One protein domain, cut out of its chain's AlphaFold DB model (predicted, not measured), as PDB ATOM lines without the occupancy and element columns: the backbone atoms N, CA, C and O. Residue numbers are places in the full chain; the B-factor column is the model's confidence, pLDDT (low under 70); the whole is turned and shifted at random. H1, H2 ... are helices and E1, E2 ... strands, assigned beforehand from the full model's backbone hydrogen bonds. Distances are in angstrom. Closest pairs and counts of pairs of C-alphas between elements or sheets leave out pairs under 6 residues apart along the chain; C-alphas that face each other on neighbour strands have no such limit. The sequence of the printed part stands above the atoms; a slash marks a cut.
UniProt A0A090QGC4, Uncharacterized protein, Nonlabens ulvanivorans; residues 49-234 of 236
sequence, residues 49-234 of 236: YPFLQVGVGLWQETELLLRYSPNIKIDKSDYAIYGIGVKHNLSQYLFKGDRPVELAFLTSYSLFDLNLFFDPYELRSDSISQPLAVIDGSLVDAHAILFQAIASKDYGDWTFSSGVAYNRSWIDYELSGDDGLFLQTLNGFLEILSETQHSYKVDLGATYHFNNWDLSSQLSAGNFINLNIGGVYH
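Overview. This is residues 49 to 234 of the 236 residues of an uncharacterized protein of Nonlabens ulvanivorans (UniProt A0A090QGC4). One long antiparallel sheet of nine strands curls round into an incomplete barrel, left open between its edge strands E1 and E9, with its longest strands E4, E5 and E6 running far out at one end. There H2 packs beside the ends of E5 and E6, and residues 124 to 132 link E4 to E5; at the opposite end lies the short H1, before E4. The printed part has 186 residues, with two named helices and nine named strands in the order E1 E2 E3 H1 E4 E5 E6 H2 E7 E8 E9; across the sheet the order is E1 to E9 in turn. The class is mostly strand. The whole is loose, with a radius of gyration of the C-alphas of 21.9 A, and it spans 80 by 31 by 29 A.

Arrangement. E1, residues 52 to 58, is an edge strand and forms a hairpin with E2, residues 62 to 74; N 54 and O 66 are 2.8 A apart, within hydrogen-bond range. E2 forms a hairpin with E3, residues 77 to 89, where N 65 and O 85 are 2.8 A apart. These three strands are a meander, each strand the antiparallel neighbour of the one before. E3 is also antiparallel to E4, residues 102 to 123, at 167 degrees, with N 86 and O 107 at 2.8 A. Between E3 and E4 in the chain is H1, residues 91 to 94, which only grazes the sheet; its closest C-alpha pair with E4 is Ser 91 and Leu 103, 5.2 A apart. E4 and E5, residues 133 to 155, form a hairpin with N 110 and O 144 at 2.8 A. E5 and E6, residues 158 to 177, form the next hairpin, with N 147 and O 166 at 2.8 A, and E4, E5 and E6 are a second meander. H2, residues 181 to 192, is on the sheet at a height over the sheet of 5.3 A and over none of the strands; its closest C-alphas to E6 are those of Asn 187 and Glu 174, 5.5 A apart. E7, residues 197 to 210, is antiparallel to E6 at 133 degrees, with N 163 and O 203 at 2.9 A. E7 and E8, residues 213 to 221, form a hairpin with N 206 and O 217 at 2.9 A. E8 and the other edge strand E9, residues 225 to 233, form the last hairpin, with N 218 and O 228 at 2.8 A; E7, E8 and E9 are a third meander. E1 and E9 are apart. In H2, 7 of 8 pairs of O i and N i+4 are within hydrogen-bond range; H1 is too short for such a pair.

Along the chain. E1 begins at C-alpha 52, (130.124, 196.967, 176.530), and is 19.8 A long; E2 is 36.2 A and E3 38.4 A. H1 measures 5.0 A. E4 is 57.7 A long and bends by 74 degrees at residue 120; E5, the longest strand with 23 residues, is 61.7 A and bends by 64 degrees at residue 151. E6 is 51.9 A and bends by 71 degrees at residue 164. H2 is 17.0 A long, from C-alpha 181 at (152.046, 173.256, 152.833). E7 is 39.8 A and bends by 52 degrees at residue 200. E8 is 26.4 A, and E9 is 26.8 A, ending at C-alpha 233, (123.448, 203.207, 184.940).

Size, cuts and confidence. The two C-alphas farthest apart are those of Gly 97 and Ser 127, 80.6 A. The sheet is twisted and curled like part of a barrel: from edge to edge the way across it turns by 162 degrees. The printed part has no cut and no long link. Mean pLDDT of the printed part is 88.5; residues 71 to 77, 179 and 192 to 194 are under 70.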
ATOM      1  N   TYR A  49     131.816 201.011 166.092       78.56
ATOM      2  CA  TYR A  49     131.914 199.747 166.822       78.56
ATOM      3  C   TYR A  49     131.320 199.893 168.241       78.56
ATOM      4  O   TYR A  49     131.924 200.514 169.118       78.56
ATOM      5  N   PRO A  50     130.098 199.394 168.506       84.19
ATOM      6  CA  PRO A  50     129.537 199.390 169.851       84.19
ATOM      7  C   PRO A  50     130.221 198.341 170.729       84.19
ATOM      8  O   PRO A  50     130.364 197.189 170.341       84.19
ATOM      9  N   PHE A  51     130.564 198.717 171.957       86.88
ATOM     10  CA  PHE A  51     131.125 197.806 172.951       86.88
ATOM     11  C   PHE A  51     130.456 198.000 174.312       86.88
ATOM     12  O   PHE A  51     129.962 199.077 174.645       86.88
ATOM     13  N   LEU A  52     130.477 196.947 175.121       90.25
ATOM     14  CA  LEU A  52     130.124 196.967 176.530       90.25
ATOM     15  C   LEU A  52     131.403 197.062 177.368       90.25
ATOM     16  O   LEU A  52     132.399 196.396 177.087       90.25
ATOM     17  N   GLN A  53     131.370 197.871 178.423       90.31
ATOM     18  CA  GLN A  53     132.446 197.941 179.405       90.31
ATOM     19  C   GLN A  53     131.869 197.831 180.815       90.31
ATOM     20  O   GLN A  53     130.865 198.464 181.129       90.31
ATOM     21  N   VAL A  54     132.515 197.033 181.659       91.12
ATOM     22  CA  VAL A  54     132.152 196.828 183.062       91.12
ATOM     23  C   VAL A  54     133.355 197.176 183.930       91.12
ATOM     24  O   VAL A  54     134.478 196.779 183.621       91.12
ATOM     25  N   GLY A  55     133.115 197.922 185.005       91.75
ATOM     26  CA  GLY A  55     134.125 198.315 185.983       91.75
ATOM     27  C   GLY A  55     133.789 197.784 187.372       91.75
ATOM     28  O   GLY A  55     132.632 197.818 187.788       91.75
ATOM     29  N   VAL A  56     134.794 197.285 188.091       93.25
ATOM     30  CA  VAL A  56     134.673 196.869 189.493       93.25
ATOM     31  C   VAL A  56     135.677 197.654 190.326       93.25
ATOM     32  O   VAL A  56     136.889 197.511 190.151       93.25
ATOM     33  N   GLY A  57     135.165 198.469 191.249       93.31
ATOM     34  CA  GLY A  57     135.975 199.176 192.235       93.31
ATOM     35  C   GLY A  57     136.623 198.209 193.229       93.31
ATOM     36  O   GLY A  57     135.974 197.320 193.777       93.31
ATOM     37  N   LEU A  58     137.915 198.395 193.459       94.06
ATOM     38  CA  LEU A  58     138.775 197.633 194.357       94.06
ATOM     39  C   LEU A  58     139.355 198.556 195.447       94.06
ATOM     40  O   LEU A  58     139.024 199.740 195.549       94.06
ATOM     41  N   TRP A  59     140.230 198.013 196.298       92.25
ATOM     42  CA  TRP A  59     140.857 198.777 197.379       92.25
ATOM     43  C   TRP A  59     141.751 199.910 196.847       92.25
ATOM     44  O   TRP A  59     142.287 199.842 195.738       92.25
ATOM     45  N   GLN A  60     141.945 200.939 197.681       91.62
ATOM     46  CA  GLN A  60     142.820 202.087 197.394       91.62
ATOM     47  C   GLN A  60     142.465 202.825 196.096       91.62
ATOM     48  O   GLN A  60     143.364 203.242 195.375       91.62
ATOM     49  N   GLU A  61     141.172 202.980 195.793       93.88
ATOM     50  CA  GLU A  61     140.712 203.706 194.596       93.88
ATOM     51  C   GLU A  61     141.261 203.099 193.286       93.88
ATOM     52  O   GLU A  61     141.583 203.789 192.316       93.88
ATOM     53  N   THR A  62     141.394 201.772 193.278       97.12
ATOM     54  CA  THR A  62     141.727 200.981 192.091       97.12
ATOM     55  C   THR A  62     140.445 200.479 191.451       97.12
ATOM     56  O   THR A  62     139.486 200.177 192.147       97.12
ATOM     57  N   GLU A  63     140.421 200.331 190.139       96.69
ATOM     58  CA  GLU A  63     139.294 199.788 189.395       96.69
ATOM     59  C   GLU A  63     139.807 198.784 188.367       96.69
ATOM     60  O   GLU A  63     140.751 199.067 187.622       96.69
ATOM     61  N   LEU A  64     139.179 197.610 188.328       96.88
ATOM     62  CA  LEU A  64     139.367 196.640 187.257       96.88
ATOM     63  C   LEU A  64     138.303 196.879 186.186       96.88
ATOM     64  O   LEU A  64     137.116 196.933 186.492       96.88
ATOM     65  N   LEU A  65     138.735 196.990 184.937       96.12
ATOM     66  CA  LEU A  65     137.904 197.255 183.773       96.12
ATOM     67  C   LEU A  65     137.913 196.037 182.854       96.12
ATOM     68  O   LEU A  65     138.976 195.504 182.545       96.12
ATOM     69  N   LEU A  66     136.741 195.638 182.375       95.50
ATOM     70  CA  LEU A  66     136.564 194.627 181.338       95.50
ATOM     71  C   LEU A  66     135.795 195.243 180.177       95.50
ATOM     72  O   LEU A  66     134.773 195.890 180.391       95.50
ATOM     73  N   ARG A  67     136.276 195.043 178.953       92.50
ATOM     74  CA  ARG A  67     135.640 195.509 177.721       92.50
ATOM     75  C   ARG A  67     135.337 194.323 176.820       92.50
ATOM     76  O   ARG A  67     136.188 193.460 176.629       92.50
ATOM     77  N   TYR A  68     134.140 194.321 176.254       90.25
ATOM     78  CA  TYR A  68     133.698 193.330 175.292       90.25
ATOM     79  C   TYR A  68     132.855 193.987 174.200       90.25
ATOM     80  O   TYR A  68     131.864 194.646 174.505       90.25
ATOM     81  N   SER A  69     133.222 193.801 172.937       84.75
ATOM     82  CA  SER A  69     132.350 194.101 171.799       84.75
ATOM     83  C   SER A  69     131.730 192.796 171.303       84.75
ATOM     84  O   SER A  69     132.492 191.876 170.997       84.75
ATOM     85  N   PRO A  70     130.390 192.679 171.226       70.38
ATOM     86  CA  PRO A  70     129.763 191.516 170.608       70.38
ATOM     87  C   PRO A  70     130.184 191.400 169.140       70.38
ATOM     88  O   PRO A  70     130.513 192.409 168.524       70.38
ATOM     89  N   ASN A  71     130.147 190.180 168.594       66.44
ATOM     90  CA  ASN A  71     130.418 189.934 167.178       66.44
ATOM     91  C   ASN A  71     129.358 190.654 166.330       66.44
ATOM     92  O   ASN A  71     128.174 190.298 166.366       66.44
ATOM     93  N   ILE A  72     129.774 191.709 165.633       66.38
ATOM     94  CA  ILE A  72     128.913 192.442 164.708       66.38
ATOM     95  C   ILE A  72     129.287 191.995 163.316       66.38
ATOM     96  O   ILE A  72     130.389 192.268 162.852       66.38
ATOM     97  N   LYS A  73     128.331 191.367 162.642       61.16
ATOM     98  CA  LYS A  73     128.441 191.101 161.217       61.16
ATOM     99  C   LYS A  73     128.240 192.399 160.459       61.16
ATOM    100  O   LYS A  73     127.115 192.896 160.386       61.16
ATOM    101  N   ILE A  74     129.324 192.943 159.923       58.53
ATOM    102  CA  ILE A  74     129.266 193.952 158.866       58.53
ATOM    103  C   ILE A  74     129.635 193.199 157.585       58.53
ATOM    104  O   ILE A  74     130.783 192.807 157.391       58.53
ATOM    105  N   ASP A  75     128.625 192.903 156.768       64.06
ATOM    106  CA  ASP A  75     128.727 192.055 155.573       64.06
ATOM    107  C   ASP A  75     129.290 190.644 155.850       64.06
ATOM    108  O   ASP A  75     128.665 189.872 156.583       64.06
ATOM    109  N   LYS A  76     130.434 190.279 155.247       60.75
ATOM    110  CA  LYS A  76     131.111 188.974 155.411       60.75
ATOM    111  C   LYS A  76     132.176 188.971 156.529       60.75
ATOM    112  O   LYS A  76     133.022 188.080 156.567       60.75
ATOM    113  N   SER A  77     132.151 189.970 157.411       64.38
ATOM    114  CA  SER A  77     133.221 190.221 158.381       64.38
ATOM    115  C   SER A  77     132.721 190.134 159.819       64.38
ATOM    116  O   SER A  77     131.713 190.758 160.164       64.38
ATOM    117  N   ASP A  78     133.457 189.399 160.646       73.94
ATOM    118  CA  ASP A  78     133.203 189.218 162.070       73.94
ATOM    119  C   ASP A  78     134.210 190.059 162.873       73.94
ATOM    120  O   ASP A  78     135.422 189.921 162.711       73.94
ATOM    121  N   TYR A  79     133.697 190.931 163.749       76.31
ATOM    122  CA  TYR A  79     134.509 191.830 164.579       76.31
ATOM    123  C   TYR A  79     134.262 191.564 166.060       76.31
ATOM    124  O   TYR A  79     133.138 191.742 166.536       76.31
ATOM    125  N   ALA A  80     135.304 191.229 166.815       84.81
ATOM    126  CA  ALA A  80     135.237 191.113 168.266       84.81
ATOM    127  C   ALA A  80     136.337 191.938 168.940       84.81
ATOM    128  O   ALA A  80     137.446 192.095 168.440       84.81
ATOM    129  N   ILE A  81     136.017 192.499 170.107       88.12
ATOM    130  CA  ILE A  81     136.983 193.249 170.914       88.12
ATOM    131  C   ILE A  81     136.936 192.702 172.323       88.12
ATOM    132  O   ILE A  81     135.873 192.681 172.947       88.12
ATOM    133  N   TYR A  82     138.097 192.342 172.846       93.44
ATOM    134  CA  TYR A  82     138.283 191.910 174.221       93.44
ATOM    135  C   TYR A  82     139.288 192.831 174.885       93.44
ATOM    136  O   TYR A  82     140.342 193.119 174.328       93.44
ATOM    137  N   GLY A  83     138.988 193.304 176.088       95.25
ATOM    138  CA  GLY A  83     139.901 194.182 176.802       95.25
ATOM    139  C   GLY A  83     139.845 193.995 178.301       95.25
ATOM    140  O   GLY A  83     138.789 193.733 178.878       95.25
ATOM    141  N   ILE A  84     140.998 194.179 178.931       97.88
ATOM    142  CA  ILE A  84     141.141 194.229 180.381       97.88
ATOM    143  C   ILE A  84     142.018 195.420 180.746       97.88
ATOM    144  O   ILE A  84     143.036 195.680 180.106       97.88
ATOM    145  N   GLY A  85     141.621 196.166 181.767       97.88
ATOM    146  CA  GLY A  85     142.345 197.344 182.215       97.88
ATOM    147  C   GLY A  85     142.351 197.481 183.721       97.88
ATOM    148  O   GLY A  85     141.453 197.007 184.406       97.88
ATOM    149  N   VAL A  86     143.368 198.158 184.232       98.25
ATOM    150  CA  VAL A  86     143.460 198.560 185.630       98.25
ATOM    151  C   VAL A  86     143.641 200.065 185.662       98.25
ATOM    152  O   VAL A  86     144.599 200.595 185.094       98.25
ATOM    153  N   LYS A  87     142.716 200.749 186.329       98.12
ATOM    154  CA  LYS A  87     142.783 202.182 186.597       98.12
ATOM    155  C   LYS A  87     143.070 202.380 188.076       98.12
ATOM    156  O   LYS A  87     142.453 201.729 188.909       98.12
ATOM    157  N   HIS A  88     143.988 203.267 188.415       97.88
ATOM    158  CA  HIS A  88     144.295 203.594 189.799       97.88
ATOM    159  C   HIS A  88     144.291 205.102 189.993       97.88
ATOM    160  O   HIS A  88     144.944 205.827 189.237       97.88
ATOM    161  N   ASN A  89     143.556 205.567 190.999       96.50
ATOM    162  CA  ASN A  89     143.537 206.971 191.361       96.50
ATOM    163  C   ASN A  89     144.772 207.323 192.201       96.50
ATOM    164  O   ASN A  89     145.002 206.795 193.289       96.50
ATOM    165  N   LEU A  90     145.587 208.229 191.674       95.50
ATOM    166  CA  LEU A  90     146.821 208.699 192.288       95.50
ATOM    167  C   LEU A  90     146.599 209.925 193.177       95.50
ATOM    168  O   LEU A  90     147.486 210.262 193.969       95.50
ATOM    169  N   SER A  91     145.436 210.580 193.098       93.81
ATOM    170  CA  SER A  91     145.123 211.783 193.878       93.81
ATOM    171  C   SER A  91     145.349 211.606 195.371       93.81
ATOM    172  O   SER A  91     145.858 212.515 196.018       93.81
ATOM    173  N   GLN A  92     145.034 210.426 195.912       87.81
ATOM    174  CA  GLN A  92     145.202 210.119 197.334       87.81
ATOM    175  C   GLN A  92     146.656 210.226 197.830       87.81
ATOM    176  O   GLN A  92     146.886 210.452 199.017       87.81
ATOM    177  N   TYR A  93     147.640 210.080 196.938       90.88
ATOM    178  CA  TYR A  93     149.062 210.213 197.274       90.88
ATOM    179  C   TYR A  93     149.607 211.609 196.979       90.88
ATOM    180  O   TYR A  93     150.547 212.061 197.636       90.88
ATOM    181  N   LEU A  94     149.041 212.280 195.976       90.25
ATOM    182  CA  LEU A  94     149.505 213.582 195.497       90.25
ATOM    183  C   LEU A  94     148.897 214.736 196.301       90.25
ATOM    184  O   LEU A  94     149.564 215.744 196.540       90.25
ATOM    185  N   PHE A  95     147.663 214.570 196.773       89.25
ATOM    186  CA  PHE A  95     146.929 215.559 197.549       89.25
ATOM    187  C   PHE A  95     146.661 215.023 198.959       89.25
ATOM    188  O   PHE A  95     146.081 213.961 199.147       89.25
ATOM    189  N   LYS A  96     147.082 215.777 199.981       78.94
ATOM    190  CA  LYS A  96     146.944 215.394 201.402       78.94
ATOM    191  C   LYS A  96     145.624 215.847 202.047       78.94
ATOM    192  O   LYS A  96     145.481 215.752 203.263       78.94
ATOM    193  N   GLY A  97     144.701 216.400 201.266       80.81
ATOM    194  CA  GLY A  97     143.488 217.045 201.759       80.81
ATOM    195  C   GLY A  97     142.502 217.277 200.625       80.81
ATOM    196  O   GLY A  97     142.086 216.317 199.985       80.81
ATOM    197  N   ASP A  98     142.154 218.538 200.374       86.62
ATOM    198  CA  ASP A  98     141.285 218.901 199.254       86.62
ATOM    199  C   ASP A  98     141.883 218.441 197.912       86.62
ATOM    200  O   ASP A  98     143.089 218.587 197.676       86.62
ATOM    201  N   ARG A  99     141.036 217.861 197.058       89.94
ATOM    202  CA  ARG A  99     141.404 217.296 195.755       89.94
ATOM    203  C   ARG A  99     140.803 218.185 194.666       89.94
ATOM    204  O   ARG A  99     139.693 217.939 194.207       89.94
ATOM    205  N   PRO A 100     141.510 219.250 194.242       89.12
ATOM    206  CA  PRO A 100     140.970 220.203 193.270       89.12
ATOM    207  C   PRO A 100     140.816 219.609 191.862       89.12
ATOM    208  O   PRO A 100     140.178 220.229 191.006       89.12
ATOM    209  N   VAL A 101     141.463 218.467 191.623       94.56
ATOM    210  CA  VAL A 101     141.444 217.648 190.415       94.56
ATOM    211  C   VAL A 101     141.719 216.206 190.834       94.56
ATOM    212  O   VAL A 101     142.495 215.967 191.761       94.56
ATOM    213  N   GLU A 102     141.111 215.261 190.135       96.62
ATOM    214  CA  GLU A 102     141.406 213.843 190.255       96.62
ATOM    215  C   GLU A 102     142.437 213.431 189.199       96.62
ATOM    216  O   GLU A 102     142.311 213.791 188.030       96.62
ATOM    217  N   LEU A 103     143.479 212.705 189.601       97.44
ATOM    218  CA  LEU A 103     144.563 212.243 188.741       97.44
ATOM    219  C   LEU A 103     144.627 210.725 188.790       97.44
ATOM    220  O   LEU A 103     144.955 210.153 189.822       97.44
ATOM    221  N   ALA A 104     144.385 210.071 187.663       97.94
ATOM    222  CA  ALA A 104     144.417 208.622 187.560       97.94
ATOM    223  C   ALA A 104     145.438 208.150 186.526       97.94
ATOM    224  O   ALA A 104     145.766 208.849 185.564       97.94
ATOM    225  N   PHE A 105     145.907 206.924 186.717       98.12
ATOM    226  CA  PHE A 105     146.662 206.192 185.715       98.12
ATOM    227  C   PHE A 105     145.890 204.945 185.299       98.12
ATOM    228  O   PHE A 105     145.384 204.215 186.149       98.12
ATOM    229  N   LEU A 106     145.806 204.706 183.997       98.25
ATOM    230  CA  LEU A 106     145.174 203.544 183.393       98.25
ATOM    231  C   LEU A 106     146.218 202.773 182.591       98.25
ATOM    232  O   LEU A 106     146.914 203.340 181.752       98.25
ATOM    233  N   THR A 107     146.278 201.466 182.814       98.31
ATOM    234  CA  THR A 107     146.927 200.529 181.899       98.31
ATOM    235  C   THR A 107     145.889 199.541 181.393       98.31
ATOM    236  O   THR A 107     145.080 199.048 182.177       98.31
ATOM    237  N   SER A 108     145.891 199.228 180.103       97.81
ATOM    238  CA  SER A 108     144.970 198.227 179.559       97.81
ATOM    239  C   SER A 108     145.574 197.444 178.414       97.81
ATOM    240  O   SER A 108     146.352 197.981 177.634       97.81
ATOM    241  N   TYR A 109     145.157 196.192 178.305       97.69
ATOM    242  CA  TYR A 109     145.373 195.352 177.143       97.69
ATOM    243  C   TYR A 109     144.070 195.239 176.348       97.69
ATOM    244  O   TYR A 109     142.978 195.206 176.927       97.69
ATOM    245  N   SER A 110     144.165 195.199 175.026       95.19
ATOM    246  CA  SER A 110     143.041 194.934 174.132       95.19
ATOM    247  C   SER A 110     143.469 194.012 172.996       95.19
ATOM    248  O   SER A 110     144.575 194.146 172.478       95.19
ATOM    249  N   LEU A 111     142.576 193.097 172.637       93.81
ATOM    250  CA  LEU A 111     142.632 192.253 171.455       93.81
ATOM    251  C   LEU A 111     141.452 192.637 170.566       93.81
ATOM    252  O   LEU A 111     140.303 192.597 171.017       93.81
ATOM    253  N   PHE A 112     141.757 193.035 169.343       89.31
ATOM    254  CA  PHE A 112     140.803 193.256 168.271       89.31
ATOM    255  C   PHE A 112     140.939 192.073 167.318       89.31
ATOM    256  O   PHE A 112     141.954 191.960 166.641       89.31
ATOM    257  N   ASP A 113     139.936 191.208 167.325       88.19
ATOM    258  CA  ASP A 113     139.836 190.027 166.473       88.19
ATOM    259  C   ASP A 113     138.963 190.404 165.271       88.19
ATOM    260  O   ASP A 113     137.800 190.810 165.427       88.19
ATOM    261  N   LEU A 114     139.576 190.376 164.092       82.88
ATOM    262  CA  LEU A 114     138.984 190.782 162.830       82.88
ATOM    263  C   LEU A 114     139.140 189.665 161.803       82.88
ATOM    264  O   LEU A 114     140.196 189.506 161.196       82.88
ATOM    265  N   ASN A 115     138.043 188.955 161.560       84.50
ATOM    266  CA  ASN A 115     137.990 187.888 160.571       84.50
ATOM    267  C   ASN A 115     137.165 188.341 159.371       84.50
ATOM    268  O   ASN A 115     135.967 188.613 159.486       84.50
ATOM    269  N   LEU A 116     137.809 188.417 158.212       78.00
ATOM    270  CA  LEU A 116     137.177 188.710 156.933       78.00
ATOM    271  C   LEU A 116     137.074 187.415 156.137       78.00
ATOM    272  O   LEU A 116     138.096 186.808 155.831       78.00
ATOM    273  N   PHE A 117     135.867 187.024 155.743       81.69
ATOM    274  CA  PHE A 117     135.674 185.906 154.821       81.69
ATOM    275  C   PHE A 117     135.266 186.435 153.444       81.69
ATOM    276  O   PHE A 117     134.408 187.312 153.329       81.69
ATOM    277  N   PHE A 118     135.856 185.907 152.379       77.12
ATOM    278  CA  PHE A 118     135.548 186.289 150.999       77.12
ATOM    279  C   PHE A 118     135.306 185.057 150.123       77.12
ATOM    280  O   PHE A 118     135.311 183.923 150.594       77.12
ATOM    281  N   ASP A 119     134.968 185.282 148.852       80.88
ATOM    282  CA  ASP A 119     134.751 184.165 147.933       80.88
ATOM    283  C   ASP A 119     136.103 183.491 147.634       80.88
ATOM    284  O   ASP A 119     137.065 184.212 147.365       80.88
ATOM    285  N   PRO A 120     136.202 182.148 147.685       83.31
ATOM    286  CA  PRO A 120     137.484 181.457 147.589       83.31
ATOM    287  C   PRO A 120     138.290 181.849 146.345       83.31
ATOM    288  O   PRO A 120     137.816 181.722 145.214       83.31
ATOM    289  N   TYR A 121     139.527 182.288 146.563       82.56
ATOM    290  CA  TYR A 121     140.511 182.593 145.537       82.56
ATOM    291  C   TYR A 121     141.478 181.423 145.376       82.56
ATOM    292  O   TYR A 121     142.196 181.040 146.302       82.56
ATOM    293  N   GLU A 122     141.503 180.847 144.180       85.69
ATOM    294  CA  GLU A 122     142.409 179.757 143.843       85.69
ATOM    295  C   GLU A 122     143.720 180.309 143.275       85.69
ATOM    296  O   GLU A 122     143.765 180.798 142.146       85.69
ATOM    297  N   LEU A 123     144.814 180.164 144.024       79.69
ATOM    298  CA  LEU A 123     146.163 180.416 143.524       79.69
ATOM    299  C   LEU A 123     146.541 179.325 142.525       79.69
ATOM    300  O   LEU A 123     146.958 178.230 142.906       79.69
ATOM    301  N   ARG A 124     146.377 179.602 141.236       81.81
ATOM    302  CA  ARG A 124     146.487 178.604 140.170       81.81
ATOM    303  C   ARG A 124     147.415 179.090 139.058       81.81
ATOM    304  O   ARG A 124     147.451 180.271 138.739       81.81
ATOM    305  N   SER A 125     148.149 178.150 138.467       79.50
ATOM    306  CA  SER A 125     148.885 178.346 137.213       79.50
ATOM    307  C   SER A 125     148.064 177.778 136.059       79.50
ATOM    308  O   SER A 125     147.519 176.679 136.180       79.50
ATOM    309  N   ASP A 126     148.042 178.464 134.917       77.00
ATOM    310  CA  ASP A 126     147.380 177.990 133.689       77.00
ATOM    311  C   ASP A 126     147.931 176.642 133.186       77.00
ATOM    312  O   ASP A 126     147.279 175.941 132.409       77.00
ATOM    313  N   SER A 127     149.131 176.261 133.636       74.12
ATOM    314  CA  SER A 127     149.805 175.018 133.246       74.12
ATOM    315  C   SER A 127     149.484 173.824 134.160       74.12
ATOM    316  O   SER A 127     149.835 172.692 133.817       74.12
ATOM    317  N   ILE A 128     148.799 174.030 135.298       74.00
ATOM    318  CA  ILE A 128     148.516 172.990 136.304       74.00
ATOM    319  C   ILE A 128     147.013 172.915 136.625       74.00
ATOM    320  O   ILE A 128     146.338 173.910 136.877       74.00
ATOM    321  N   SER A 129     146.463 171.696 136.661       76.31
ATOM    322  CA  SER A 129     145.026 171.461 136.877       76.31
ATOM    323  C   SER A 129     144.557 171.551 138.333       76.31
ATOM    324  O   SER A 129     143.352 171.646 138.565       76.31
ATOM    325  N   GLN A 130     145.464 171.526 139.309       80.62
ATOM    326  CA  GLN A 130     145.162 171.702 140.734       80.62
ATOM    327  C   GLN A 130     145.723 173.043 141.228       80.62
ATOM    328  O   GLN A 130     146.836 173.398 140.833       80.62
ATOM    329  N   PRO A 131     144.976 173.789 142.060       80.56
ATOM    330  CA  PRO A 131     145.471 175.031 142.635       80.56
ATOM    331  C   PRO A 131     146.597 174.744 143.639       80.56
ATOM    332  O   PRO A 131     146.615 173.703 144.295       80.56
ATOM    333  N   LEU A 132     147.547 175.671 143.744       81.81
ATOM    334  CA  LEU A 132     148.647 175.634 144.708       81.81
ATOM    335  C   LEU A 132     148.152 175.893 146.137       81.81
ATOM    336  O   LEU A 132     148.668 175.303 147.085       81.81
ATOM    337  N   ALA A 133     147.153 176.764 146.274       85.25
ATOM    338  CA  ALA A 133     146.401 177.002 147.498       85.25
ATOM    339  C   ALA A 133     145.029 177.594 147.155       85.25
ATOM    340  O   ALA A 133     144.849 178.199 146.096       85.25
ATOM    341  N   VAL A 134     144.076 177.430 148.064       87.50
ATOM    342  CA  VAL A 134     142.794 178.134 148.036       87.50
ATOM    343  C   VAL A 134     142.778 179.038 149.254       87.50
ATOM    344  O   VAL A 134     143.060 178.553 150.343       87.50
ATOM    345  N   ILE A 135     142.498 180.324 149.067       87.12
ATOM    346  CA  ILE A 135     142.412 181.315 150.142       87.12
ATOM    347  C   ILE A 135     140.972 181.812 150.194       87.12
ATOM    348  O   ILE A 135     140.436 182.222 149.169       87.12
ATOM    349  N   ASP A 136     140.339 181.786 151.358       87.31
ATOM    350  CA  ASP A 136     138.932 182.168 151.535       87.31
ATOM    351  C   ASP A 136     138.702 183.216 152.631       87.31
ATOM    352  O   ASP A 136     137.565 183.633 152.874       87.31
ATOM    353  N   GLY A 137     139.771 183.692 153.265       84.06
ATOM    354  CA  GLY A 137     139.664 184.720 154.280       84.06
ATOM    355  C   GLY A 137     140.997 185.270 154.759       84.06
ATOM    356  O   GLY A 137     142.083 184.826 154.379       84.06
ATOM    357  N   SER A 138     140.880 186.285 155.604       83.56
ATOM    358  CA  SER A 138     141.970 186.951 156.298       83.56
ATOM    359  C   SER A 138     141.593 187.086 157.766       83.56
ATOM    360  O   SER A 138     140.552 187.655 158.095       83.56
ATOM    361  N   LEU A 139     142.440 186.539 158.628       87.00
ATOM    362  CA  LEU A 139     142.299 186.560 160.075       87.00
ATOM    363  C   LEU A 139     143.330 187.544 160.621       87.00
ATOM    364  O   LEU A 139     144.516 187.467 160.288       87.00
ATOM    365  N   VAL A 140     142.867 188.517 161.395       85.19
ATOM    366  CA  VAL A 140     143.697 189.614 161.887       85.19
ATOM    367  C   VAL A 140     143.487 189.777 163.380       85.19
ATOM    368  O   VAL A 140     142.447 190.268 163.821       85.19
ATOM    369  N   ASP A 141     144.523 189.451 164.145       90.06
ATOM    370  CA  ASP A 141     144.579 189.676 165.583       90.06
ATOM    371  C   ASP A 141     145.420 190.923 165.868       90.06
ATOM    372  O   ASP A 141     146.652 190.928 165.827       90.06
ATOM    373  N   ALA A 142     144.747 192.036 166.155       89.31
ATOM    374  CA  ALA A 142     145.395 193.287 166.520       89.31
ATOM    375  C   ALA A 142     145.449 193.443 168.044       89.31
ATOM    376  O   ALA A 142     144.450 193.666 168.734       89.31
ATOM    377  N   HIS A 143     146.660 193.386 168.577       93.44
ATOM    378  CA  HIS A 143     146.943 193.522 169.993       93.44
ATOM    379  C   HIS A 143     147.344 194.954 170.335       93.44
ATOM    380  O   HIS A 143     148.083 195.605 169.596       93.44
ATOM    381  N   ALA A 144     146.915 195.452 171.493       94.88
ATOM    382  CA  ALA A 144     147.274 196.782 171.968       94.88
ATOM    383  C   ALA A 144     147.476 196.822 173.485       94.88
ATOM    384  O   ALA A 144     146.656 196.318 174.253       94.88
ATOM    385  N   ILE A 145     148.549 197.481 173.920       97.25
ATOM    386  CA  ILE A 145     148.790 197.865 175.309       97.25
ATOM    387  C   ILE A 145     148.772 199.390 175.397       97.25
ATOM    388  O   ILE A 145     149.607 200.070 174.796       97.25
ATOM    389  N   LEU A 146     147.850 199.907 176.200       96.88
ATOM    390  CA  LEU A 146     147.660 201.325 176.466       96.88
ATOM    391  C   LEU A 146     148.187 201.680 177.856       96.88
ATOM    392  O   LEU A 146     147.862 201.008 178.833       96.88
ATOM    393  N   PHE A 147     148.905 202.793 177.941       98.44
ATOM    394  CA  PHE A 147     149.252 203.477 179.181       98.44
ATOM    395  C   PHE A 147     148.741 204.910 179.108       98.44
ATOM    396  O   PHE A 147     149.082 205.637 178.176       98.44
ATOM    397  N   GLN A 148     147.935 205.331 180.076       98.31
ATOM    398  CA  GLN A 148     147.247 206.613 180.027       98.31
ATOM    399  C   GLN A 148     147.267 207.322 181.379       98.31
ATOM    400  O   GLN A 148     146.885 206.754 182.398       98.31
ATOM    401  N   ALA A 149     147.663 208.592 181.369       98.50
ATOM    402  CA  ALA A 149     147.459 209.504 182.486       98.50
ATOM    403  C   ALA A 149     146.193 210.325 182.233       98.50
ATOM    404  O   ALA A 149     145.992 210.831 181.127       98.50
ATOM    405  N   ILE A 150     145.345 210.448 183.251       98.31
ATOM    406  CA  ILE A 150     144.028 211.079 183.171       98.31
ATOM    407  C   ILE A 150     143.927 212.114 184.284       98.31
ATOM    408  O   ILE A 150     144.269 211.829 185.429       98.31
ATOM    409  N   ALA A 151     143.432 213.298 183.950       97.94
ATOM    410  CA  ALA A 151     143.021 214.316 184.897       97.94
ATOM    411  C   ALA A 151     141.527 214.586 184.721       97.94
ATOM    412  O   ALA A 151     141.078 214.800 183.595       97.94
ATOM    413  N   SER A 152     140.759 214.606 185.806       97.94
ATOM    414  CA  SER A 152     139.329 214.911 185.770       97.94
ATOM    415  C   SER A 152     138.903 215.841 186.891       97.94
ATOM    416  O   SER A 152     139.537 215.909 187.941       97.94
ATOM    417  N   LYS A 153     137.828 216.590 186.665       96.94
ATOM    418  CA  LYS A 153     137.275 217.503 187.655       96.94
ATOM    419  C   LYS A 153     135.766 217.618 187.524       96.94
ATOM    420  O   LYS A 153     135.256 217.872 186.431       96.94
ATOM    421  N   ASP A 154     135.113 217.562 188.673       96.38
ATOM    422  CA  ASP A 154     133.676 217.746 188.797       96.38
ATOM    423  C   ASP A 154     133.339 219.243 188.872       96.38
ATOM    424  O   ASP A 154     134.026 220.049 189.513       96.38
ATOM    425  N   TYR A 155     132.268 219.627 188.193       96.12
ATOM    426  CA  TYR A 155     131.721 220.973 188.148       96.12
ATOM    427  C   TYR A 155     130.191 220.909 188.053       96.12
ATOM    428  O   TYR A 155     129.611 220.841 186.968       96.12
ATOM    429  N   GLY A 156     129.532 220.942 189.214       95.25
ATOM    430  CA  GLY A 156     128.087 220.722 189.307       95.25
ATOM    431  C   GLY A 156     127.734 219.304 188.858       95.25
ATOM    432  O   GLY A 156     128.369 218.352 189.295       95.25
ATOM    433  N   ASP A 157     126.772 219.184 187.945       96.75
ATOM    434  CA  ASP A 157     126.338 217.901 187.372       96.75
ATOM    435  C   ASP A 157     127.257 217.396 186.240       96.75
ATOM    436  O   ASP A 157     126.913 216.457 185.524       96.75
ATOM    437  N   TRP A 158     128.413 218.030 186.025       97.94
ATOM    438  CA  TRP A 158     129.355 217.673 184.965       97.94
ATOM    439  C   TRP A 158     130.689 217.206 185.526       97.94
ATOM    440  O   TRP A 158     131.222 217.826 186.438       97.94
ATOM    441  N   THR A 159     131.292 216.215 184.883       98.00
ATOM    442  CA  THR A 159     132.700 215.856 185.057       98.00
ATOM    443  C   THR A 159     133.434 216.090 183.750       98.00
ATOM    444  O   THR A 159     133.091 215.502 182.724       98.00
ATOM    445  N   PHE A 160     134.463 216.930 183.771       98.31
ATOM    446  CA  PHE A 160     135.340 217.141 182.620       98.31
ATOM    447  C   PHE A 160     136.629 216.360 182.810       98.31
ATOM    448  O   PHE A 160     137.213 216.386 183.893       98.31
ATOM    449  N   SER A 161     137.095 215.689 181.761       98.06
ATOM    450  CA  SER A 161     138.333 214.918 181.788       98.06
ATOM    451  C   SER A 161     139.246 215.266 180.621       98.06
ATOM    452  O   SER A 161     138.820 215.671 179.540       98.06
ATOM    453  N   SER A 162     140.541 215.109 180.855       98.12
ATOM    454  CA  SER A 162     141.562 215.134 179.823       98.12
ATOM    455  C   SER A 162     142.571 214.031 180.092       98.12
ATOM    456  O   SER A 162     142.779 213.645 181.243       98.12
ATOM    457  N   GLY A 163     143.211 213.517 179.055       97.94
ATOM    458  CA  GLY A 163     144.231 212.499 179.233       97.94
ATOM    459  C   GLY A 163     145.237 212.474 178.106       97.94
ATOM    460  O   GLY A 163     144.959 212.895 176.987       97.94
ATOM    461  N   VAL A 164     146.410 211.941 178.413       98.31
ATOM    462  CA  VAL A 164     147.447 211.631 177.430       98.31
ATOM    463  C   VAL A 164     147.743 210.150 177.512       98.31
ATOM    464  O   VAL A 164     147.888 209.599 178.605       98.31
ATOM    465  N   ALA A 165     147.807 209.501 176.360       97.62
ATOM    466  CA  ALA A 165     148.023 208.075 176.276       97.62
ATOM    467  C   ALA A 165     149.157 207.737 175.317       97.62
ATOM    468  O   ALA A 165     149.347 208.390 174.290       97.62
ATOM    469  N   TYR A 166     149.876 206.684 175.664       97.00
ATOM    470  CA  TYR A 166     150.825 205.993 174.818       97.00
ATOM    471  C   TYR A 166     150.295 204.584 174.570       97.00
ATOM    472  O   TYR A 166     149.892 203.895 175.509       97.00
ATOM    473  N   ASN A 167     150.288 204.171 173.310       95.12
ATOM    474  CA  ASN A 167     149.806 202.873 172.882       95.12
ATOM    475  C   ASN A 167     150.909 202.143 172.119       95.12
ATOM    476  O   ASN A 167     151.514 202.700 171.199       95.12
ATOM    477  N   ARG A 168     151.151 200.890 172.498       95.06
ATOM    478  CA  ARG A 168     151.993 199.951 171.762       95.06
ATOM    479  C   ARG A 168     151.096 198.859 171.198       95.06
ATOM    480  O   ARG A 168     150.441 198.177 171.980       95.06
ATOM    481  N   SER A 169     151.096 198.677 169.886       92.44
ATOM    482  CA  SER A 169     150.277 197.670 169.209       92.44
ATOM    483  C   SER A 169     151.089 196.824 168.244       92.44
ATOM    484  O   SER A 169     152.117 197.274 167.748       92.44
ATOM    485  N   TRP A 170     150.638 195.606 167.990       88.94
ATOM    486  CA  TRP A 170     151.181 194.703 166.976       88.94
ATOM    487  C   TRP A 170     150.021 193.928 166.354       88.94
ATOM    488  O   TRP A 170     148.933 193.887 166.934       88.94
ATOM    489  N   ILE A 171     150.229 193.413 165.148       86.50
ATOM    490  CA  ILE A 171     149.173 192.790 164.353       86.50
ATOM    491  C   ILE A 171     149.685 191.452 163.864       86.50
ATOM    492  O   ILE A 171     150.652 191.410 163.108       86.50
ATOM    493  N   ASP A 172     148.994 190.396 164.254       87.25
ATOM    494  CA  ASP A 172     149.249 189.060 163.755       87.25
ATOM    495  C   ASP A 172     148.261 188.807 162.611       87.25
ATOM    496  O   ASP A 172     147.052 189.004 162.749       87.25
ATOM    497  N   TYR A 173     148.807 188.503 161.432       83.31
ATOM    498  CA  TYR A 173     148.056 188.404 160.183       83.31
ATOM    499  C   TYR A 173     148.169 186.993 159.618       83.31
ATOM    500  O   TYR A 173     149.273 186.507 159.367       83.31
ATOM    501  N   GLU A 174     147.023 186.375 159.360       87.12
ATOM    502  CA  GLU A 174     146.917 185.033 158.805       87.12
ATOM    503  C   GLU A 174     145.926 185.010 157.631       87.12
ATOM    504  O   GLU A 174     144.914 185.713 157.617       87.12
ATOM    505  N   LEU A 175     146.216 184.196 156.619       87.44
ATOM    506  CA  LEU A 175     145.284 183.881 155.539       87.44
ATOM    507  C   LEU A 175     144.594 182.545 155.822       87.44
ATOM    508  O   LEU A 175     145.275 181.558 156.108       87.44
ATOM    509  N   SER A 176     143.264 182.493 155.700       88.31
ATOM    510  CA  SER A 176     142.486 181.252 155.827       88.31
ATOM    511  C   SER A 176     142.232 180.598 154.471       88.31
ATOM    512  O   SER A 176     142.227 181.271 153.438       88.31
ATOM    513  N   GLY A 177     142.020 179.281 154.464       86.62
ATOM    514  CA  GLY A 177     141.675 178.517 153.269       86.62
ATOM    515  C   GLY A 177     142.089 177.050 153.366       86.62
ATOM    516  O   GLY A 177     142.167 176.495 154.463       86.62
ATOM    517  N   ASP A 178     142.366 176.409 152.225       85.69
ATOM    518  CA  ASP A 178     142.833 175.017 152.211       85.69
ATOM    519  C   ASP A 178     144.237 174.924 152.829       85.69
ATOM    520  O   ASP A 178     145.211 175.473 152.305       85.69
ATOM    521  N   ASP A 179     144.330 174.179 153.931       67.88
ATOM    522  CA  ASP A 179     145.485 174.070 154.833       67.88
ATOM    523  C   ASP A 179     146.642 173.221 154.250       67.88
ATOM    524  O   ASP A 179     147.084 172.208 154.798       67.88
ATOM    525  N   GLY A 180     147.102 173.598 153.055       78.56
ATOM    526  CA  GLY A 180     148.231 172.996 152.354       78.56
ATOM    527  C   GLY A 180     149.582 173.591 152.768       78.56
ATOM    528  O   GLY A 180     149.676 174.707 153.273       78.56
ATOM    529  N   LEU A 181     150.671 172.868 152.472       78.81
ATOM    530  CA  LEU A 181     152.046 173.256 152.833       78.81
ATOM    531  C   LEU A 181     152.429 174.675 152.372       78.81
ATOM    532  O   LEU A 181     153.194 175.358 153.053       78.81
ATOM    533  N   PHE A 182     151.909 175.119 151.223       81.44
ATOM    534  CA  PHE A 182     152.148 176.469 150.715       81.44
ATOM    535  C   PHE A 182     151.536 177.539 151.626       81.44
ATOM    536  O   PHE A 182     152.251 178.452 152.033       81.44
ATOM    537  N   LEU A 183     150.251 177.404 151.979       82.81
ATOM    538  CA  LEU A 183     149.546 178.374 152.816       82.81
ATOM    539  C   LEU A 183     150.155 178.434 154.223       82.81
ATOM    540  O   LEU A 183     150.433 179.522 154.714       82.81
ATOM    541  N   GLN A 184     150.506 177.282 154.808       82.19
ATOM    542  CA  GLN A 184     151.214 177.225 156.096       82.19
ATOM    543  C   GLN A 184     152.570 177.936 156.055       82.19
ATOM    544  O   GLN A 184     152.931 178.672 156.970       82.19
ATOM    545  N   THR A 185     153.334 177.731 154.978       80.25
ATOM    546  CA  THR A 185     154.635 178.387 154.805       80.25
ATOM    547  C   THR A 185     154.465 179.899 154.636       80.25
ATOM    548  O   THR A 185     155.231 180.664 155.217       80.25
ATOM    549  N   LEU A 186     153.458 180.334 153.870       81.62
ATOM    550  CA  LEU A 186     153.139 181.746 153.667       81.62
ATOM    551  C   LEU A 186     152.711 182.421 154.978       81.62
ATOM    552  O   LEU A 186     153.283 183.451 155.327       81.62
ATOM    553  N   ASN A 187     151.793 181.813 155.733       84.44
ATOM    554  CA  ASN A 187     151.362 182.311 157.042       84.44
ATOM    555  C   ASN A 187     152.540 182.407 158.024       84.44
ATOM    556  O   ASN A 187     152.700 183.429 158.684       84.44
ATOM    557  N   GLY A 188     153.449 181.424 158.026       79.75
ATOM    558  CA  GLY A 188     154.669 181.486 158.835       79.75
ATOM    559  C   GLY A 188     155.601 182.655 158.481       79.75
ATOM    560  O   GLY A 188     156.308 183.156 159.351       79.75
ATOM    561  N   PHE A 189     155.610 183.132 157.231       76.75
ATOM    562  CA  PHE A 189     156.327 184.360 156.863       76.75
ATOM    563  C   PHE A 189     155.565 185.629 157.254       76.75
ATOM    564  O   PHE A 189     156.198 186.598 157.671       76.75
ATOM    565  N   LEU A 190     154.236 185.635 157.127       75.25
ATOM    566  CA  LEU A 190     153.386 186.777 157.480       75.25
ATOM    567  C   LEU A 190     153.432 187.076 158.984       75.25
ATOM    568  O   LEU A 190     153.579 188.236 159.362       75.25
ATOM    569  N   GLU A 191     153.442 186.043 159.828       70.38
ATOM    570  CA  GLU A 191     153.597 186.168 161.284       70.38
ATOM    571  C   GLU A 191     154.934 186.841 161.667       70.38
ATOM    572  O   GLU A 191     155.000 187.677 162.568       70.38
ATOM    573  N   ILE A 192     156.010 186.557 160.923       61.50
ATOM    574  CA  ILE A 192     157.347 187.135 161.160       61.50
ATOM    575  C   ILE A 192     157.410 188.629 160.787       61.50
ATOM    576  O   ILE A 192     158.267 189.353 161.297       61.50
ATOM    577  N   LEU A 193     156.515 189.106 159.915       63.50
ATOM    578  CA  LEU A 193     156.464 190.500 159.460       63.50
ATOM    579  C   LEU A 193     155.607 191.407 160.363       63.50
ATOM    580  O   LEU A 193     155.471 192.594 160.062       63.50
ATOM    581  N   SER A 194     155.062 190.885 161.470       66.19
ATOM    582  CA  SER A 194     154.305 191.650 162.472       66.19
ATOM    583  C   SER A 194     155.161 192.781 163.064       66.19
ATOM    584  O   SER A 194     156.036 192.580 163.914       66.19
ATOM    585  N   GLU A 195     154.937 194.013 162.594       76.31
ATOM    586  CA  GLU A 195     155.633 195.194 163.100       76.31
ATOM    587  C   GLU A 195     154.916 195.784 164.317       76.31
ATOM    588  O   GLU A 195     153.722 196.094 164.309       76.31
ATOM    589  N   THR A 196     155.684 196.018 165.383       86.81
ATOM    590  CA  THR A 196     155.200 196.784 166.533       86.81
ATOM    591  C   THR A 196     155.082 198.261 166.158       86.81
ATOM    592  O   THR A 196     156.077 198.919 165.855       86.81
ATOM    593  N   GLN A 197     153.883 198.814 166.296       88.50
ATOM    594  CA  GLN A 197     153.611 200.236 166.147       88.50
ATOM    595  C   GLN A 197     153.487 200.937 167.500       88.50
ATOM    596  O   GLN A 197     153.013 200.389 168.499       88.50
ATOM    597  N   HIS A 198     153.888 202.204 167.507       91.69
ATOM    598  CA  HIS A 198     153.800 203.093 168.654       91.69
ATOM    599  C   HIS A 198     152.949 204.301 168.278       91.69
ATOM    600  O   HIS A 198     153.151 204.906 167.228       91.69
ATOM    601  N   SER A 199     152.002 204.673 169.133       92.44
ATOM    602  CA  SER A 199     151.163 205.851 168.912       92.44
ATOM    603  C   SER A 199     150.900 206.606 170.205       92.44
ATOM    604  O   SER A 199     150.975 206.061 171.309       92.44
ATOM    605  N   TYR A 200     150.599 207.891 170.051       95.31
ATOM    606  CA  TYR A 200     150.251 208.786 171.142       95.31
ATOM    607  C   TYR A 200     148.875 209.379 170.881       95.31
ATOM    608  O   TYR A 200     148.497 209.615 169.731       95.31
ATOM    609  N   LYS A 201     148.126 209.610 171.953       94.88
ATOM    610  CA  LYS A 201     146.747 210.087 171.881       94.88
ATOM    611  C   LYS A 201     146.480 211.112 172.970       94.88
ATOM    612  O   LYS A 201     146.969 210.968 174.090       94.88
ATOM    613  N   VAL A 202     145.678 212.114 172.644       97.50
ATOM    614  CA  VAL A 202     145.114 213.069 173.598       97.50
ATOM    615  C   VAL A 202     143.611 212.849 173.660       97.50
ATOM    616  O   VAL A 202     142.952 212.785 172.624       97.50
ATOM    617  N   ASP A 203     143.083 212.749 174.874       97.31
ATOM    618  CA  ASP A 203     141.667 212.540 175.146       97.31
ATOM    619  C   ASP A 203     141.078 213.771 175.835       97.31
ATOM    620  O   ASP A 203     141.695 214.334 176.739       97.31
ATOM    621  N   LEU A 204     139.878 214.167 175.416       98.19
ATOM    622  CA  LEU A 204     139.038 215.171 176.059       98.19
ATOM    623  C   LEU A 204     137.653 214.571 176.274       98.19
ATOM    624  O   LEU A 204     137.036 214.093 175.324       98.19
ATOM    625  N   GLY A 205     137.167 214.598 177.508       97.75
ATOM    626  CA  GLY A 205     135.900 213.992 177.885       97.75
ATOM    627  C   GLY A 205     135.000 214.926 178.679       97.75
ATOM    628  O   GLY A 205     135.458 215.825 179.388       97.75
ATOM    629  N   ALA A 206     133.702 214.688 178.555       98.19
ATOM    630  CA  ALA A 206     132.672 215.284 179.386       98.19
ATOM    631  C   ALA A 206     131.643 214.211 179.750       98.19
ATOM    632  O   ALA A 206     131.139 213.504 178.875       98.19
ATOM    633  N   THR A 207     131.317 214.124 181.032       98.19
ATOM    634  CA  THR A 207     130.256 213.268 181.560       98.19
ATOM    635  C   THR A 207     129.210 214.140 182.231       98.19
ATOM    636  O   THR A 207     129.555 214.994 183.041       98.19
ATOM    637  N   TYR A 208     127.946 213.940 181.883       97.81
ATOM    638  CA  TYR A 208     126.803 214.568 182.532       97.81
ATOM    639  C   TYR A 208     126.108 213.566 183.447       97.81
ATOM    640  O   TYR A 208     125.716 212.487 182.998       97.81
ATOM    641  N   HIS A 209     125.934 213.949 184.703       97.06
ATOM    642  CA  HIS A 209     125.316 213.149 185.749       97.06
ATOM    643  C   HIS A 209     123.849 213.559 185.902       97.06
ATOM    644  O   HIS A 209     123.543 214.710 186.207       97.06
ATOM    645  N   PHE A 210     122.915 212.629 185.690       95.44
ATOM    646  CA  PHE A 210     121.488 212.878 185.899       95.44
ATOM    647  C   PHE A 210     120.788 211.662 186.513       95.44
ATOM    648  O   PHE A 210     120.729 210.578 185.936       95.44
ATOM    649  N   ASN A 211     120.173 211.850 187.683       93.56
ATOM    650  CA  ASN A 211     119.545 210.772 188.453       93.56
ATOM    651  C   ASN A 211     120.526 209.600 188.691       93.56
ATOM    652  O   ASN A 211     121.567 209.783 189.309       93.56
ATOM    653  N   ASN A 212     120.190 208.405 188.201       93.50
ATOM    654  CA  ASN A 212     121.002 207.189 188.273       93.50
ATOM    655  C   ASN A 212     121.815 206.950 186.988       93.50
ATOM    656  O   ASN A 212     122.274 205.834 186.763       93.50
ATOM    657  N   TRP A 213     121.942 207.949 186.117       95.44
ATOM    658  CA  TRP A 213     122.597 207.824 184.821       95.44
ATOM    659  C   TRP A 213     123.766 208.787 184.681       95.44
ATOM    660  O   TRP A 213     123.650 209.969 184.996       95.44
ATOM    661  N   ASP A 214     124.832 208.285 184.073       96.19
ATOM    662  CA  ASP A 214     125.930 209.088 183.558       96.19
ATOM    663  C   ASP A 214     125.931 208.989 182.038       96.19
ATOM    664  O   ASP A 214     126.001 207.890 181.486       96.19
ATOM    665  N   LEU A 215     125.875 210.126 181.352       97.19
ATOM    666  CA  LEU A 215     126.063 210.203 179.908       97.19
ATOM    667  C   LEU A 215     127.441 210.781 179.616       97.19
ATOM    668  O   LEU A 215     127.724 211.921 179.966       97.19
ATOM    669  N   SER A 216     128.283 210.009 178.945       96.56
ATOM    670  CA  SER A 216     129.671 210.353 178.650       96.56
ATOM    671  C   SER A 216     129.894 210.557 177.155       96.56
ATOM    672  O   SER A 216     129.356 209.828 176.317       96.56
ATOM    673  N   SER A 217     130.712 211.550 176.829       96.88
ATOM    674  CA  SER A 217     131.271 211.773 175.501       96.88
ATOM    675  C   SER A 217     132.770 211.990 175.637       96.88
ATOM    676  O   SER A 217     133.211 212.748 176.500       96.88
ATOM    677  N   GLN A 218     133.557 211.328 174.795       97.00
ATOM    678  CA  GLN A 218     135.004 211.462 174.771       97.00
ATOM    679  C   GLN A 218     135.503 211.572 173.334       97.00
ATOM    680  O   GLN A 218     135.299 210.672 172.518       97.00
ATOM    681  N   LEU A 219     136.214 212.658 173.053       96.88
ATOM    682  CA  LEU A 219     136.963 212.855 171.825       96.88
ATOM    683  C   LEU A 219     138.421 212.460 172.055       96.88
ATOM    684  O   LEU A 219     139.064 212.917 172.996       96.88
ATOM    685  N   SER A 220     138.944 211.638 171.163       95.31
ATOM    686  CA  SER A 220     140.322 211.176 171.153       95.31
ATOM    687  C   SER A 220     141.001 211.614 169.864       95.31
ATOM    688  O   SER A 220     140.490 211.321 168.786       95.31
ATOM    689  N   ALA A 221     142.163 212.254 169.954       94.75
ATOM    690  CA  ALA A 221     142.972 212.649 168.804       94.75
ATOM    691  C   ALA A 221     144.364 212.002 168.880       94.75
ATOM    692  O   ALA A 221     145.089 212.185 169.857       94.75
ATOM    693  N   GLY A 222     144.729 211.245 167.848       90.69
ATOM    694  CA  GLY A 222     146.050 210.641 167.661       90.69
ATOM    695  C   GLY A 222     146.321 210.463 166.169       90.69
ATOM    696  O   GLY A 222     146.090 211.393 165.400       90.69
ATOM    697  N   ASN A 223     146.717 209.261 165.740       83.81
ATOM    698  CA  ASN A 223     146.785 208.919 164.307       83.81
ATOM    699  C   ASN A 223     145.411 209.028 163.619       83.81
ATOM    700  O   ASN A 223     145.328 209.339 162.436       83.81
ATOM    701  N   PHE A 224     144.342 208.811 164.389       81.25
ATOM    702  CA  PHE A 224     142.954 208.971 163.972       81.25
ATOM    703  C   PHE A 224     142.189 209.787 165.013       81.25
ATOM    704  O   PHE A 224     142.581 209.857 166.186       81.25
ATOM    705  N   ILE A 225     141.078 210.383 164.586       87.88
ATOM    706  CA  ILE A 225     140.121 211.033 165.479       87.88
ATOM    707  C   ILE A 225     139.024 210.021 165.808       87.88
ATOM    708  O   ILE A 225     138.393 209.489 164.901       87.88
ATOM    709  N   ASN A 226     138.789 209.774 167.096       89.38
ATOM    710  CA  ASN A 226     137.753 208.855 167.565       89.38
ATOM    711  C   ASN A 226     136.784 209.581 168.495       89.38
ATOM    712  O   ASN A 226     137.211 210.328 169.377       89.38
ATOM    713  N   LEU A 227     135.490 209.323 168.328       92.56
ATOM    714  CA  LEU A 227     134.438 209.802 169.217       92.56
ATOM    715  C   LEU A 227     133.798 208.602 169.916       92.56
ATOM    716  O   LEU A 227     133.254 207.722 169.255       92.56
ATOM    717  N   ASN A 228     133.845 208.585 171.244       91.69
ATOM    718  CA  ASN A 228     133.156 207.598 172.068       91.69
ATOM    719  C   ASN A 228     131.978 208.276 172.762       91.69
ATOM    720  O   ASN A 228     132.150 209.318 173.390       91.69
ATOM    721  N   ILE A 229     130.798 207.673 172.667       94.06
ATOM    722  CA  ILE A 229     129.596 208.100 173.387       94.06
ATOM    723  C   ILE A 229     129.097 206.886 174.162       94.06
ATOM    724  O   ILE A 229     128.985 205.800 173.596       94.06
ATOM    725  N   GLY A 230     128.811 207.054 175.449       92.69
ATOM    726  CA  GLY A 230     128.414 205.947 176.314       92.69
ATOM    727  C   GLY A 230     127.515 206.384 177.458       92.69
ATOM    728  O   GLY A 230     127.543 207.542 177.870       92.69
ATOM    729  N   GLY A 231     126.733 205.445 177.981       93.31
ATOM    730  CA  GLY A 231     125.890 205.641 179.156       93.31
ATOM    731  C   GLY A 231     126.202 204.607 180.233       93.31
ATOM    732  O   GLY A 231     126.372 203.430 179.914       93.31
ATOM    733  N   VAL A 232     126.253 205.030 181.493       91.56
ATOM    734  CA  VAL A 232     126.374 204.141 182.660       91.56
ATOM    735  C   VAL A 232     125.137 204.315 183.531       91.56
ATOM    736  O   VAL A 232     124.721 205.440 183.791       91.56
ATOM    737  N   TYR A 233     124.541 203.205 183.969       89.31
ATOM    738  CA  TYR A 233     123.448 203.207 184.940       89.31
ATOM    739  C   TYR A 233     123.946 202.710 186.295       89.31
ATOM    740  O   TYR A 233     124.507 201.617 186.391       89.31
ATOM    741  N   HIS A 234     123.690 203.486 187.342       84.81
ATOM    742  CA  HIS A 234     124.048 203.170 188.719       84.81
ATOM    743  C   HIS A 234     122.888 202.464 189.423       84.81
ATOM    744  O   HIS A 234     121.822 203.050 189.647       84.81
TER     745      HIS A 234